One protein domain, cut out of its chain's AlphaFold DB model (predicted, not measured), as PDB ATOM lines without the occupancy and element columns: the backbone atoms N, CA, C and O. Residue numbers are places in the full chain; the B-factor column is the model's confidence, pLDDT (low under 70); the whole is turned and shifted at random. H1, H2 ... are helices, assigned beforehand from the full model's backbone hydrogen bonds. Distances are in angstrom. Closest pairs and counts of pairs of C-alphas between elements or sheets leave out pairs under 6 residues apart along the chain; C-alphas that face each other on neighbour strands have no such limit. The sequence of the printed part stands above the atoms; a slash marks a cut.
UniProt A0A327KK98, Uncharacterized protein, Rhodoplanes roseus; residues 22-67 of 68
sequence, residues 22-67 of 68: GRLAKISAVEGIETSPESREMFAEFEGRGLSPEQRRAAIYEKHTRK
ATOM      1  N   GLY A  22      92.057 118.000 149.437       93.56
ATOM      2  CA  GLY A  22      91.678 119.385 149.736       93.56
ATOM      3  C   GLY A  22      92.826 120.225 150.307       93.56
ATOM      4  O   GLY A  22      92.902 121.419 150.035       93.56
ATOM      5  N   ARG A  23      93.742 119.617 151.076       95.50
ATOM      6  CA  ARG A  23      94.949 120.311 151.550       95.50
ATOM      7  C   ARG A  23      95.988 120.428 150.440       95.50
ATOM      8  O   ARG A  23      96.559 121.501 150.295       95.50
ATOM      9  N   LEU A  24      96.173 119.374 149.642       94.25
ATOM     10  CA  LEU A  24      97.053 119.414 148.471       94.25
ATOM     11  C   LEU A  24      96.661 120.560 147.528       94.25
ATOM     12  O   LEU A  24      97.505 121.384 147.209       94.25
ATOM     13  N   ALA A  25      95.374 120.681 147.188       94.88
ATOM     14  CA  ALA A  25      94.870 121.743 146.316       94.88
ATOM     15  C   ALA A  25      95.178 123.155 146.842       94.88
ATOM     16  O   ALA A  25      95.530 124.033 146.064       94.88
ATOM     17  N   LYS A  26      95.089 123.377 148.162       95.75
ATOM     18  CA  LYS A  26      95.432 124.672 148.773       95.75
ATOM     19  C   LYS A  26      96.917 125.001 148.641       95.75
ATOM     20  O   LYS A  26      97.244 126.153 148.396       95.75
ATOM     21  N   ILE A  27      97.791 124.009 148.818       96.00
ATOM     22  CA  ILE A  27      99.241 124.189 148.664       96.00
ATOM     23  C   ILE A  27      99.571 124.452 147.193       96.00
ATOM     24  O   ILE A  27     100.230 125.437 146.890       96.00
ATOM     25  N   SER A  28      99.036 123.640 146.277       95.62
ATOM     26  CA  SER A  28      99.224 123.807 144.831       95.62
ATOM     27  C   SER A  28      98.753 125.173 144.320       95.62
ATOM     28  O   SER A  28      99.412 125.767 143.472       95.62
ATOM     29  N   ALA A  29      97.669 125.722 144.877       97.19
ATOM     30  CA  ALA A  29      97.175 127.044 144.499       97.19
ATOM     31  C   ALA A  29      98.171 128.180 144.803       97.19
ATOM     32  O   ALA A  29      98.157 129.191 144.104       97.19
ATOM     33  N   VAL A  30      99.068 128.018 145.789       97.62
ATOM     34  CA  VAL A  30     100.148 128.991 146.061       97.62
ATOM     35  C   VAL A  30     101.103 129.104 144.870       97.62
ATOM     36  O   VAL A  30     101.640 130.176 144.608       97.62
ATOM     37  N   GLU A  31     101.268 128.019 144.116       97.44
ATOM     38  CA  GLU A  31     102.083 127.952 142.900       97.44
ATOM     39  C   GLU A  31     101.268 128.259 141.629       97.44
ATOM     40  O   GLU A  31     101.768 128.110 140.516       97.44
ATOM     41  N   GLY A  32     100.000 128.671 141.768       97.00
ATOM     42  CA  GLY A  32      99.089 128.899 140.641       97.00
ATOM     43  C   GLY A  32      98.586 127.614 139.974       97.00
ATOM     44  O   GLY A  32      98.068 127.663 138.859       97.00
ATOM     45  N   ILE A  33      98.730 126.459 140.632       96.81
ATOM     46  CA  ILE A  33      98.283 125.163 140.116       96.81
ATOM     47  C   ILE A  33      96.890 124.851 140.663       96.81
ATOM     48  O   ILE A  33      96.694 124.687 141.868       96.81
ATOM     49  N   GLU A  34      95.928 124.675 139.760       95.81
ATOM     50  CA  GLU A  34      94.556 124.313 140.105       95.81
ATOM     51  C   GLU A  34      94.126 122.980 139.490       95.81
ATOM     52  O   GLU A  34      94.520 122.594 138.390       95.81
ATOM     53  N   THR A  35      93.250 122.265 140.197       94.12
ATOM     54  CA  THR A  35      92.592 121.076 139.644       94.12
ATOM     55  C   THR A  35      91.532 121.494 138.627       94.12
ATOM     56  O   THR A  35      90.616 122.238 138.983       94.12
ATOM     57  N   SER A  36      91.613 120.967 137.402       93.94
ATOM     58  CA  SER A  36      90.600 121.184 136.364       93.94
ATOM     59  C   SER A  36      89.220 120.638 136.774       93.94
ATOM     60  O   SER A  36      89.149 119.704 137.580       93.94
ATOM     61  N   PRO A  37      88.113 121.165 136.212       95.06
ATOM     62  CA  PRO A  37      86.771 120.626 136.450       95.06
ATOM     63  C   PRO A  37      86.675 119.117 136.180       95.06
ATOM     64  O   PRO A  37      86.203 118.371 137.033       95.06
ATOM     65  N   GLU A  38      87.251 118.656 135.069       94.25
ATOM     66  CA  GLU A  38      87.286 117.239 134.685       94.25
ATOM     67  C   GLU A  38      87.979 116.356 135.743       94.25
ATOM     68  O   GLU A  38      87.522 115.260 136.068       94.25
ATOM     69  N   SER A  39      89.086 116.834 136.319       93.06
ATOM     70  CA  SER A  39      89.782 116.111 137.384       93.06
ATOM     71  C   SER A  39      88.975 116.095 138.685       93.06
ATOM     72  O   SER A  39      88.994 115.093 139.397       93.06
ATOM     73  N   ARG A  40      88.227 117.166 138.997       94.38
ATOM     74  CA  ARG A  40      87.333 117.206 140.171       94.38
ATOM     75  C   ARG A  40      86.207 116.181 140.046       94.38
ATOM     76  O   ARG A  40      85.948 115.466 141.012       94.38
ATOM     77  N   GLU A  41      85.592 116.081 138.871       95.44
ATOM     78  CA  GLU A  41      84.551 115.089 138.574       95.44
ATOM     79  C   GLU A  41      85.089 113.661 138.689       95.44
ATOM     80  O   GLU A  41      84.516 112.842 139.405       95.44
ATOM     81  N   MET A  42      86.252 113.391 138.091       94.94
ATOM     82  CA  MET A  42      86.930 112.098 138.211       94.94
ATOM     83  C   MET A  42      87.187 111.719 139.680       94.94
ATOM     84  O   MET A  42      86.942 110.587 140.095       94.94
ATOM     85  N   PHE A  43      87.654 112.661 140.506       94.44
ATOM     86  CA  PHE A  43      87.867 112.392 141.927       94.44
ATOM     87  C   PHE A  43      86.566 112.136 142.691       94.44
ATOM     88  O   PHE A  43      86.572 111.306 143.599       94.44
ATOM     89  N   ALA A  44      85.474 112.824 142.350       94.62
ATOM     90  CA  ALA A  44      84.163 112.569 142.943       94.62
ATOM     91  C   ALA A  44      83.643 111.171 142.572       94.62
ATOM     92  O   ALA A  44      83.143 110.456 143.440       94.62
ATOM     93  N   GLU A  45      83.843 110.743 141.322       95.88
ATOM     94  CA  GLU A  45      83.513 109.388 140.870       95.88
ATOM     95  C   GLU A  45      84.290 108.328 141.667       95.88
ATOM     96  O   GLU A  45      83.713 107.339 142.120       95.88
ATOM     97  N   PHE A  46      85.588 108.544 141.905       95.94
ATOM     98  CA  PHE A  46      86.409 107.618 142.689       95.94
ATOM     99  C   PHE A  46      85.912 107.451 144.127       95.94
ATOM    100  O   PHE A  46      85.969 106.338 144.655       95.94
ATOM    101  N   GLU A  47      85.442 108.534 144.759       93.19
ATOM    102  CA  GLU A  47      84.826 108.452 146.088       93.19
ATOM    103  C   GLU A  47      83.488 107.714 146.034       93.19
ATOM    104  O   GLU A  47      83.267 106.813 146.838       93.19
ATOM    105  N   GLY A  48      82.631 108.025 145.053       96.12
ATOM    106  CA  GLY A  48      81.345 107.344 144.878       96.12
ATOM    107  C   GLY A  48      81.487 105.837 144.635       96.12
ATOM    108  O   GLY A  48      80.655 105.055 145.086       96.12
ATOM    109  N   ARG A  49      82.570 105.418 143.971       95.81
ATOM    110  CA  ARG A  49      82.893 104.010 143.692       95.81
ATOM    111  C   ARG A  49      83.698 103.323 144.799       95.81
ATOM    112  O   ARG A  49      83.944 102.125 144.692       95.81
ATOM    113  N   GLY A  50      84.142 104.055 145.822       95.81
ATOM    114  CA  GLY A  50      84.936 103.499 146.921       95.81
ATOM    115  C   GLY A  50      86.292 102.927 146.491       95.81
ATOM    116  O   GLY A  50      86.757 101.955 147.081       95.81
ATOM    117  N   LEU A  51      86.931 103.493 145.458       95.62
ATOM    118  CA  LEU A  51      88.188 102.947 144.928       95.62
ATOM    119  C   LEU A  51      89.332 103.029 145.948       95.62
ATOM    120  O   LEU A  51      89.495 104.057 146.617       95.62
ATOM    121  N   SER A  52      90.183 102.000 145.984       94.19
ATOM    122  CA  SER A  52      91.429 102.002 146.761       94.19
ATOM    123  C   SER A  52      92.453 102.996 146.185       94.19
ATOM    124  O   SER A  52      92.361 103.381 145.014       94.19
ATOM    125  N   PRO A  53      93.471 103.412 146.960       90.56
ATOM    126  CA  PRO A  53      94.548 104.263 146.451       90.56
ATOM    127  C   PRO A  53      95.239 103.705 145.192       90.56
ATOM    128  O   PRO A  53      95.540 104.461 144.270       90.56
ATOM    129  N   GLU A  54      95.457 102.393 145.124       94.25
ATOM    130  CA  GLU A  54      96.078 101.686 143.995       94.25
ATOM    131  C   GLU A  54      95.202 101.785 142.748       94.25
ATOM    132  O   GLU A  54      95.686 102.143 141.675       94.25
ATOM    133  N   GLN A  55      93.899 101.539 142.905       96.31
ATOM    134  CA  GLN A  55      92.924 101.625 141.820       96.31
ATOM    135  C   GLN A  55      92.802 103.054 141.288       96.31
ATOM    136  O   GLN A  55      92.774 103.263 140.076       96.31
ATOM    137  N   ARG A  56      92.799 104.051 142.183       94.69
ATOM    138  CA  ARG A  56      92.803 105.473 141.804       94.69
ATOM    139  C   ARG A  56      94.042 105.815 140.975       94.69
ATOM    140  O   ARG A  56      93.913 106.445 139.930       94.69
ATOM    141  N   ARG A  57      95.235 105.382 141.408       93.12
ATOM    142  CA  ARG A  57      96.490 105.602 140.664       93.12
ATOM    143  C   ARG A  57      96.454 104.945 139.284       93.12
ATOM    144  O   ARG A  57      96.827 105.595 138.312       93.12
ATOM    145  N   ALA A  58      95.971 103.706 139.193       95.12
ATOM    146  CA  ALA A  58      95.839 102.996 137.922       95.12
ATOM    147  C   ALA A  58      94.874 103.707 136.957       95.12
ATOM    148  O   ALA A  58      95.215 103.896 135.793       95.12
ATOM    149  N   ALA A  59      93.720 104.172 137.446       94.25
ATOM    150  CA  ALA A  59      92.740 104.897 136.635       94.25
ATOM    151  C   ALA A  59      93.280 106.246 136.123       94.25
ATOM    152  O   ALA A  59      93.090 106.590 134.957       94.25
ATOM    153  N   ILE A  60      93.992 106.997 136.974       92.88
ATOM    154  CA  ILE A  60      94.665 108.242 136.570       92.88
ATOM    155  C   ILE A  60      95.724 107.944 135.507       92.88
ATOM    156  O   ILE A  60      95.778 108.636 134.492       92.88
ATOM    157  N   TYR A  61      96.543 106.909 135.724       93.25
ATOM    158  CA  TYR A  61      97.549 106.493 134.754       93.25
ATOM    159  C   TYR A  61      96.890 106.184 133.411       93.25
ATOM    160  O   TYR A  61      97.190 106.863 132.440       93.25
ATOM    161  N   GLU A  62      95.923 105.264 133.362       92.12
ATOM    162  CA  GLU A  62      95.238 104.878 132.122       92.12
ATOM    163  C   GLU A  62      94.641 106.080 131.372       92.12
ATOM    164  O   GLU A  62      94.812 106.194 130.157       92.12
ATOM    165  N   LYS A  63      93.995 107.007 132.090       88.50
ATOM    166  CA  LYS A  63      93.381 108.202 131.497       88.50
ATOM    167  C   LYS A  63      94.398 109.134 130.834       88.50
ATOM    168  O   LYS A  63      94.094 109.740 129.804       88.50
ATOM    169  N   HIS A  64      95.576 109.291 131.435       86.19
ATOM    170  CA  HIS A  64      96.545 110.311 131.033       86.19
ATOM    171  C   HIS A  64      97.724 109.768 130.218       86.19
ATOM    172  O   HIS A  64      98.306 110.533 129.456       86.19
ATOM    173  N   THR A  65      98.054 108.476 130.309       84.19
ATOM    174  CA  THR A  65      99.141 107.860 129.528       84.19
ATOM    175  C   THR A  65      98.674 107.178 128.251       84.19
ATOM    176  O   THR A  65      99.472 107.042 127.332       84.19
ATOM    177  N   ARG A  66      97.385 106.826 128.116       64.50
ATOM    178  CA  ARG A  66      96.826 106.329 126.841       64.50
ATOM    179  C   ARG A  66      96.647 107.439 125.785       64.50
ATOM    180  O   ARG A  66      96.230 107.164 124.668       64.50
ATOM    181  N   LYS A  67      96.973 108.694 126.109       53.84
ATOM    182  CA  LYS A  67      97.075 109.794 125.138       53.84
ATOM    183  C   LYS A  67      98.508 109.901 124.599       53.84
ATOM    184  O   LYS A  67      99.188 110.883 124.885       53.84
TER     185      LYS A  67
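Overview. This is residues 22 to 67 of the 68 residues of an uncharacterized protein of Rhodoplanes roseus (UniProt A0A327KK98). The longest helix, H3, and H2 before it make a narrow, open V, folded back through a tight turn, while H1 sits away from both beyond a short link. The three helices form an open zigzag with few contacts, not a packed bundle; residues 27 to 32, of which 27 to 30 belong to H1, stick out, and so do residues 61 to 67, of which 61 to 65 belong to H3. The printed part has 46 residues, with three named helices in the order H1, H2, H3 and no named strand; the class is all helix. It is only just loose, close to compact, with a radius of gyration of the C-alphas of 11.8 A, and its C-alphas span 28 by 25 by 18 A.

Arrangement. Begin at H3, residues 53 to 65, and look from there to H2, residues 37 to 48. The two are close but not clearly touching: their closest C-alphas, those of Phe 46 and Arg 56, are 6.8 A apart. They run opposite ways at a shallow tilt of 32 degrees. H1, residues 22 to 30, is apart from H3, and apart from H2 too. In H2 and H3 every O i to N i+4 pair is within hydrogen-bond range; in H1 4 of 5 are.

Along the chain. Find C-alpha 53 at (94.548, 104.263, 146.451); from there H3 runs 17.9 A to C-alpha 65 at (99.141, 107.860, 129.528). H2 measures 16.6 A from C-alpha 37 to C-alpha 48. H1 starts at C-alpha 22, at (91.678, 119.385, 149.736), and measures 13.3 A.

Size, cuts and confidence. The C-alphas farthest apart, those of Glu 31 and Arg 49, are 30.7 A apart. The printed part has no cut. The link from H2 to H3 is tight, and that from H1 to H2 is short. The mean pLDDT of the printed part is 92.8; look to residues 66 to 67 for values under 70.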